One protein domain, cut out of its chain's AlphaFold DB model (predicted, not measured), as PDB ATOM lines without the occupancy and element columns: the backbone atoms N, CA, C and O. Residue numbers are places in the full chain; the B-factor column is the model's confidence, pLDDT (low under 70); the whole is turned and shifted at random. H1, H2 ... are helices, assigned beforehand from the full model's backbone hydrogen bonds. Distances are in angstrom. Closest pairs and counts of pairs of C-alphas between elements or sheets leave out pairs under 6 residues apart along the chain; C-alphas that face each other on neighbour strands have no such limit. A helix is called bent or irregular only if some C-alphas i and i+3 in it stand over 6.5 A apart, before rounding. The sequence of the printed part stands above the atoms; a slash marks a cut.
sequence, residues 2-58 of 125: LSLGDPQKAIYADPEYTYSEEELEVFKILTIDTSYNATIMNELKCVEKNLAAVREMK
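AT A GLANCE: This is residues 2 to 58 of the 125 residues of an uncharacterized protein of Ruminococcus gnavus (UniProt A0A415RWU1). Two helices follow each other nearly end to end in an open bow, H1 then H2, and a long unnamed stretch, residues 2 to 20, loops round beside H1. Residues 37 to 43 and 45 to 58, which hold most of H2, stick out from that body as a kinked arm. The printed part has 57 residues with two named helices and no named strand; its class is all helix. It is only just extended, close to loose, with a radius of gyration of the C-alphas of 15.7 A, and elongated, spanning 45 by 25 by 19 A.

IN THESE COORDINATES: The printed part begins at Leu 2, C-alpha (76.491, -28.381, 55.268), and residues 2 to 20 hold no named element. H1, residues 21 to 34, runs 20.0 A from C-alpha 21 at (83.648, -45.398, 45.888). H2, residues 38 to 54, runs 23.4 A and ends with C-alpha 54 at (78.128, -4.210, 53.592).

HOW THE PARTS SIT: H1 and H2 are apart, with no C-alpha of the one within 8 A of the other. A tight link of 3 residues joins them. H2 has a kink of 53 degrees near residue 48 and is irregular: C-alphas 45 and 48 are 7.4 A apart. In H1 every O i to N i+4 pair is within hydrogen-bond range; in H2 11 of 13 are.

THE WHOLE: The C-alphas of Glu 22 and Glu 56, the two farthest apart, are 46.2 A apart. Without the stretches that stand free, residues 37 to 43 and 45 to 58, the body of 36 residues spans 31 by 17 by 16 A. The printed part has no cut. The model's mean pLDDT is 83.3 over the printed part; residues 2 to 11 are under 70.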
ATOM      1  N   LEU A   2      76.587 -27.095  55.951       51.47
ATOM      2  CA  LEU A   2      76.491 -28.381  55.268       51.47
ATOM      3  C   LEU A   2      76.639 -29.514  56.291       51.47
ATOM      4  O   LEU A   2      77.552 -29.502  57.108       51.47
ATOM      5  N   SER A   3      75.690 -30.450  56.259       48.84
ATOM      6  CA  SER A   3      75.698 -31.690  57.040       48.84
ATOM      7  C   SER A   3      75.421 -31.625  58.555       48.84
ATOM      8  O   SER A   3      75.658 -32.632  59.228       48.84
ATOM      9  N   LEU A   4      74.881 -30.537  59.128       41.84
ATOM     10  CA  LEU A   4      74.420 -30.574  60.532       41.84
ATOM     11  C   LEU A   4      73.375 -31.698  60.725       41.84
ATOM     12  O   LEU A   4      72.201 -31.525  60.408       41.84
ATOM     13  N   GLY A   5      73.823 -32.857  61.222       48.16
ATOM     14  CA  GLY A   5      73.012 -34.048  61.494       48.16
ATOM     15  C   GLY A   5      73.169 -35.234  60.530       48.16
ATOM     16  O   GLY A   5      72.695 -36.312  60.873       48.16
ATOM     17  N   ASP A   6      73.834 -35.091  59.374       57.34
ATOM     18  CA  ASP A   6      74.002 -36.195  58.408       57.34
ATOM     19  C   ASP A   6      75.318 -36.092  57.607       57.34
ATOM     20  O   ASP A   6      75.366 -35.406  56.582       57.34
ATOM     21  N   PRO A   7      76.386 -36.792  58.036       58.62
ATOM     22  CA  PRO A   7      77.678 -36.805  57.352       58.62
ATOM     23  C   PRO A   7      77.618 -37.350  55.919       58.62
ATOM     24  O   PRO A   7      78.489 -37.031  55.117       58.62
ATOM     25  N   GLN A   8      76.599 -38.146  55.556       58.28
ATOM     26  CA  GLN A   8      76.464 -38.650  54.183       58.28
ATOM     27  C   GLN A   8      76.108 -37.538  53.193       58.28
ATOM     28  O   GLN A   8      76.367 -37.676  52.001       58.28
ATOM     29  N   LYS A   9      75.574 -36.417  53.689       61.78
ATOM     30  CA  LYS A   9      75.285 -35.206  52.908       61.78
ATOM     31  C   LYS A   9      76.431 -34.195  52.922       61.78
ATOM     32  O   LYS A   9      76.295 -33.118  52.351       61.78
ATOM     33  N   ALA A  10      77.557 -34.525  53.560       64.06
ATOM     34  CA  ALA A  10      78.777 -33.719  53.576       64.06
ATOM     35  C   ALA A  10      79.673 -33.999  52.356       64.06
ATOM     36  O   ALA A  10      80.894 -33.994  52.477       64.06
ATOM     37  N   ILE A  11      79.090 -34.317  51.198       66.56
ATOM     38  CA  ILE A  11      79.859 -34.538  49.973       66.56
ATOM     39  C   ILE A  11      79.710 -33.301  49.104       66.56
ATOM     40  O   ILE A  11      78.627 -33.013  48.596       66.56
ATOM     41  N   TYR A  12      80.813 -32.582  48.938       72.25
ATOM     42  CA  TYR A  12      80.940 -31.532  47.941       72.25
ATOM     43  C   TYR A  12      81.549 -32.142  46.675       72.25
ATOM     44  O   TYR A  12      82.768 -32.159  46.515       72.25
ATOM     45  N   ALA A  13      80.714 -32.723  45.816       79.44
ATOM     46  CA  ALA A  13      81.152 -33.375  44.586       79.44
ATOM     47  C   ALA A  13      80.203 -33.042  43.431       79.44
ATOM     48  O   ALA A  13      79.013 -32.808  43.653       79.44
ATOM     49  N   ASP A  14      80.746 -33.021  42.216       82.88
ATOM     50  CA  ASP A  14      79.991 -32.741  40.998       82.88
ATOM     51  C   ASP A  14      79.034 -33.909  40.694       82.88
ATOM     52  O   ASP A  14      79.500 -35.010  40.404       82.88
ATOM     53  N   PRO A  15      77.705 -33.723  40.737       77.62
ATOM     54  CA  PRO A  15      76.768 -34.818  40.504       77.62
ATOM     55  C   PRO A  15      76.853 -35.417  39.091       77.62
ATOM     56  O   PRO A  15      76.383 -36.538  38.894       77.62
ATOM     57  N   GLU A  16      77.417 -34.705  38.110       81.94
ATOM     58  CA  GLU A  16      77.553 -35.205  36.737       81.94
ATOM     59  C   GLU A  16      78.801 -36.076  36.539       81.94
ATOM     60  O   GLU A  16      78.865 -36.872  35.597       81.94
ATOM     61  N   TYR A  17      79.793 -35.965  37.426       85.25
ATOM     62  CA  TYR A  17      81.000 -36.775  37.350       85.25
ATOM     63  C   TYR A  17      80.784 -38.148  37.996       85.25
ATOM     64  O   TYR A  17      80.257 -38.285  39.101       85.25
ATOM     65  N   THR A  18      81.229 -39.201  37.309       90.25
ATOM     66  CA  THR A  18      81.139 -40.571  37.828       90.25
ATOM     67  C   THR A  18      82.341 -40.876  38.715       90.25
ATOM     68  O   THR A  18      83.384 -41.308  38.230       90.25
ATOM     69  N   TYR A  19      82.185 -40.653  40.018       89.19
ATOM     70  CA  TYR A  19      83.190 -41.011  41.017       89.19
ATOM     71  C   TYR A  19      83.152 -42.502  41.360       89.19
ATOM     72  O   TYR A  19      82.088 -43.114  41.471       89.19
ATOM     73  N   SER A  20      84.328 -43.066  41.605       93.94
ATOM     74  CA  SER A  20      84.497 -44.339  42.300       93.94
ATOM     75  C   SER A  20      84.153 -44.221  43.791       93.94
ATOM     76  O   SER A  20      84.122 -43.131  44.368       93.94
ATOM     77  N   GLU A  21      83.914 -45.360  44.443       91.19
ATOM     78  CA  GLU A  21      83.648 -45.398  45.888       91.19
ATOM     79  C   GLU A  21      84.826 -44.849  46.708       91.19
ATOM     80  O   GLU A  21      84.605 -44.104  47.662       91.19
ATOM     81  N   GLU A  22      86.061 -45.154  46.295       93.12
ATOM     82  CA  GLU A  22      87.287 -44.662  46.934       93.12
ATOM     83  C   GLU A  22      87.411 -43.138  46.811       93.12
ATOM     84  O   GLU A  22      87.683 -42.454  47.798       93.12
ATOM     85  N   GLU A  23      87.135 -42.570  45.632       91.88
ATOM     86  CA  GLU A  23      87.134 -41.115  45.452       91.88
ATOM     87  C   GLU A  23      86.084 -40.449  46.347       91.88
ATOM     88  O   GLU A  23      86.395 -39.482  47.043       91.88
ATOM     89  N   LEU A  24      84.858 -40.983  46.399       88.69
ATOM     90  CA  LEU A  24      83.810 -40.444  47.270       88.69
ATOM     91  C   LEU A  24      84.180 -40.529  48.755       88.69
ATOM     92  O   LEU A  24      83.820 -39.637  49.524       88.69
ATOM     93  N   GLU A  25      84.878 -41.583  49.178       88.38
ATOM     94  CA  GLU A  25      85.390 -41.710  50.543       88.38
ATOM     95  C   GLU A  25      86.440 -40.636  50.851       88.38
ATOM     96  O   GLU A  25      86.321 -39.930  51.856       88.38
ATOM     97  N   VAL A  26      87.402 -40.428  49.950       89.94
ATOM     98  CA  VAL A  26      88.411 -39.369  50.085       89.94
ATOM     99  C   VAL A  26      87.756 -37.986  50.138       89.94
ATOM    100  O   VAL A  26      88.070 -37.198  51.032       89.94
ATOM    101  N   PHE A  27      86.797 -37.695  49.254       88.06
ATOM    102  CA  PHE A  27      86.061 -36.425  49.259       88.06
ATOM    103  C   PHE A  27      85.334 -36.179  50.586       88.06
ATOM    104  O   PHE A  27      85.369 -35.059  51.103       88.06
ATOM    105  N   LYS A  28      84.711 -37.208  51.175       85.25
ATOM    106  CA  LYS A  28      84.060 -37.106  52.493       85.25
ATOM    107  C   LYS A  28      85.059 -36.769  53.592       85.25
ATOM    108  O   LYS A  28      84.809 -35.849  54.369       85.25
ATOM    109  N   ILE A  29      86.179 -37.494  53.654       87.00
ATOM    110  CA  ILE A  29      87.221 -37.285  54.669       87.00
ATOM    111  C   ILE A  29      87.755 -35.856  54.571       87.00
ATOM    112  O   ILE A  29      87.752 -35.133  55.566       87.00
ATOM    113  N   LEU A  30      88.133 -35.425  53.365       87.56
ATOM    114  CA  LEU A  30      88.650 -34.079  53.129       87.56
ATOM    115  C   LEU A  30      87.621 -33.000  53.469       87.56
ATOM    116  O   LEU A  30      87.971 -31.999  54.094       87.56
ATOM    117  N   THR A  31      86.353 -33.196  53.102       84.69
ATOM    118  CA  THR A  31      85.294 -32.228  53.415       84.69
ATOM    119  C   THR A  31      85.138 -32.084  54.924       84.69
ATOM    120  O   THR A  31      85.147 -30.966  55.430       84.69
ATOM    121  N   ILE A  32      85.050 -33.186  55.671       82.81
ATOM    122  CA  ILE A  32      84.864 -33.144  57.130       82.81
ATOM    123  C   ILE A  32      86.082 -32.534  57.837       82.81
ATOM    124  O   ILE A  32      85.903 -31.681  58.708       82.81
ATOM    125  N   ASP A  33      87.298 -32.928  57.449       85.62
ATOM    126  CA  ASP A  33      88.548 -32.450  58.058       85.62
ATOM    127  C   ASP A  33      88.740 -30.938  57.853       85.62
ATOM    128  O   ASP A  33      89.137 -30.205  58.761       85.62
ATOM    129  N   THR A  34      88.371 -30.436  56.672       84.38
ATOM    130  CA  THR A  34      88.590 -29.028  56.316       84.38
ATOM    131  C   THR A  34      87.438 -28.099  56.704       84.38
ATOM    132  O   THR A  34      87.678 -26.904  56.895       84.38
ATOM    133  N   SER A  35      86.215 -28.609  56.894       81.25
ATOM    134  CA  SER A  35      85.001 -27.789  57.078       81.25
ATOM    135  C   SER A  35      84.962 -26.950  58.360       81.25
ATOM    136  O   SER A  35      84.211 -25.980  58.423       81.25
ATOM    137  N   TYR A  36      85.743 -27.295  59.390       82.56
ATOM    138  CA  TYR A  36      85.693 -26.638  60.708       82.56
ATOM    139  C   TYR A  36      87.058 -26.138  61.190       82.56
ATOM    140  O   TYR A  36      87.302 -26.007  62.393       82.56
ATOM    141  N   ASN A  37      87.965 -25.839  60.262       88.44
ATOM    142  CA  ASN A  37      89.259 -25.272  60.619       88.44
ATOM    143  C   ASN A  37      89.123 -23.854  61.225       88.44
ATOM    144  O   ASN A  37      88.083 -23.195  61.131       88.44
ATOM    145  N   ALA A  38      90.199 -23.367  61.854       93.69
ATOM    146  CA  ALA A  38      90.194 -22.088  62.566       93.69
ATOM    147  C   ALA A  38      89.793 -20.890  61.681       93.69
ATOM    148  O   ALA A  38      89.143 -19.971  62.178       93.69
ATOM    149  N   THR A  39      90.132 -20.915  60.388       93.06
ATOM    150  CA  THR A  39      89.774 -19.868  59.422       93.06
ATOM    151  C   THR A  39      88.269 -19.846  59.174       93.06
ATOM    152  O   THR A  39      87.648 -18.803  59.370       93.06
ATOM    153  N   ILE A  40      87.658 -20.994  58.860       90.31
ATOM    154  CA  ILE A  40      86.204 -21.094  58.637       90.31
ATOM    155  C   ILE A  40      85.433 -20.692  59.897       90.31
ATOM    156  O   ILE A  40      84.481 -19.912  59.844       90.31
ATOM    157  N   MET A  41      85.880 -21.157  61.068       92.25
ATOM    158  CA  MET A  41      85.256 -20.784  62.339       92.25
ATOM    159  C   MET A  41      85.381 -19.288  62.641       92.25
ATOM    160  O   MET A  41      84.501 -18.719  63.287       92.25
ATOM    161  N   ASN A  42      86.460 -18.642  62.201       95.12
ATOM    162  CA  ASN A  42      86.616 -17.199  62.315       95.12
ATOM    163  C   ASN A  42      85.687 -16.448  61.349       95.12
ATOM    164  O   ASN A  42      85.032 -15.496  61.767       95.12
ATOM    165  N   GLU A  43      85.563 -16.901  60.099       92.50
ATOM    166  CA  GLU A  43      84.631 -16.322  59.124       92.50
ATOM    167  C   GLU A  43      83.186 -16.384  59.620       92.50
ATOM    168  O   GLU A  43      82.507 -15.357  59.638       92.50
ATOM    169  N   LEU A  44      82.747 -17.540  60.134       91.88
ATOM    170  CA  LEU A  44      81.409 -17.726  60.704       91.88
ATOM    171  C   LEU A  44      81.106 -16.740  61.841       91.88
ATOM    172  O   LEU A  44      80.006 -16.194  61.904       91.88
ATOM    173  N   LYS A  45      82.086 -16.461  62.711       94.88
ATOM    174  CA  LYS A  45      81.945 -15.466  63.792       94.88
ATOM    175  C   LYS A  45      81.810 -14.037  63.268       94.88
ATOM    176  O   LYS A  45      81.268 -13.184  63.966       94.88
ATOM    177  N   CYS A  46      82.320 -13.757  62.071       95.06
ATOM    178  CA  CYS A  46      82.277 -12.433  61.464       95.06
ATOM    179  C   CYS A  46      81.099 -12.228  60.506       95.06
ATOM    180  O   CYS A  46      80.880 -11.084  60.119       95.06
ATOM    181  N   VAL A  47      80.325 -13.265  60.153       93.81
ATOM    182  CA  VAL A  47      79.225 -13.168  59.169       93.81
ATOM    183  C   VAL A  47      78.260 -12.030  59.497       93.81
ATOM    184  O   VAL A  47      78.051 -11.161  58.658       93.81
ATOM    185  N   GLU A  48      77.715 -11.982  60.713       93.81
ATOM    186  CA  GLU A  48      76.734 -10.954  61.097       93.81
ATOM    187  C   GLU A  48      77.324  -9.539  61.012       93.81
ATOM    188  O   GLU A  48      76.737  -8.642  60.404       93.81
ATOM    189  N   LYS A  49      78.533  -9.356  61.557       96.12
ATOM    190  CA  LYS A  49      79.254  -8.078  61.516       96.12
ATOM    191  C   LYS A  49      79.537  -7.639  60.076       96.12
ATOM    192  O   LYS A  49      79.359  -6.467  59.753       96.12
ATOM    193  N   ASN A  50      79.988  -8.560  59.228       94.50
ATOM    194  CA  ASN A  50      80.331  -8.275  57.840       94.50
ATOM    195  C   ASN A  50      79.077  -7.933  57.031       94.50
ATOM    196  O   ASN A  50      79.085  -6.934  56.323       94.50
ATOM    197  N   LEU A  51      77.986  -8.690  57.202       91.88
ATOM    198  CA  LEU A  51      76.698  -8.401  56.567       91.88
ATOM    199  C   LEU A  51      76.174  -7.017  56.958       91.88
ATOM    200  O   LEU A  51      75.746  -6.263  56.090       91.88
ATOM    201  N   ALA A  52      76.260  -6.645  58.238       94.12
ATOM    202  CA  ALA A  52      75.871  -5.310  58.687       94.12
ATOM    203  C   ALA A  52      76.735  -4.205  58.055       94.12
ATOM    204  O   ALA A  52      76.213  -3.151  57.699       94.12
ATOM    205  N   ALA A  53      78.038  -4.448  57.891       95.06
ATOM    206  CA  ALA A  53      78.960  -3.480  57.304       95.06
ATOM    207  C   ALA A  53      78.725  -3.249  55.801       95.06
ATOM    208  O   ALA A  53      78.931  -2.133  55.329       95.06
ATOM    209  N   VAL A  54      78.292  -4.276  55.058       93.12
ATOM    210  CA  VAL A  54      78.128  -4.210  53.592       93.12
ATOM    211  C   VAL A  54      76.681  -4.041  53.127       93.12
ATOM    212  O   VAL A  54      76.449  -3.938  51.928       93.12
ATOM    213  N   ARG A  55      75.704  -4.003  54.043       88.81
ATOM    214  CA  ARG A  55      74.264  -4.062  53.727       88.81
ATOM    215  C   ARG A  55      73.794  -3.053  52.673       88.81
ATOM    216  O   ARG A  55      72.967  -3.398  51.843       88.81
ATOM    217  N   GLU A  56      74.320  -1.834  52.720       90.19
ATOM    218  CA  GLU A  56      73.938  -0.726  51.828       90.19
ATOM    219  C   GLU A  56      75.039  -0.407  50.798       90.19
ATOM    220  O   GLU A  56      75.077   0.681  50.222       90.19
ATOM    221  N   MET A  57      75.991  -1.324  50.607       94.50
ATOM    222  CA  MET A  57      77.065  -1.169  49.631       94.50
ATOM    223  C   MET A  57      76.664  -1.773  48.283       94.50
ATOM    224  O   MET A  57      76.033  -2.825  48.212       94.50
ATOM    225  N   LYS A  58      77.110  -1.120  47.210       95.31
ATOM    226  CA  LYS A  58      77.063  -1.628  45.836       95.31
ATOM    227  C   LYS A  58      78.444  -1.511  45.197       95.31
ATOM    228  O   LYS A  58      79.286  -0.746  45.678       95.31
TER     229      LYS A  58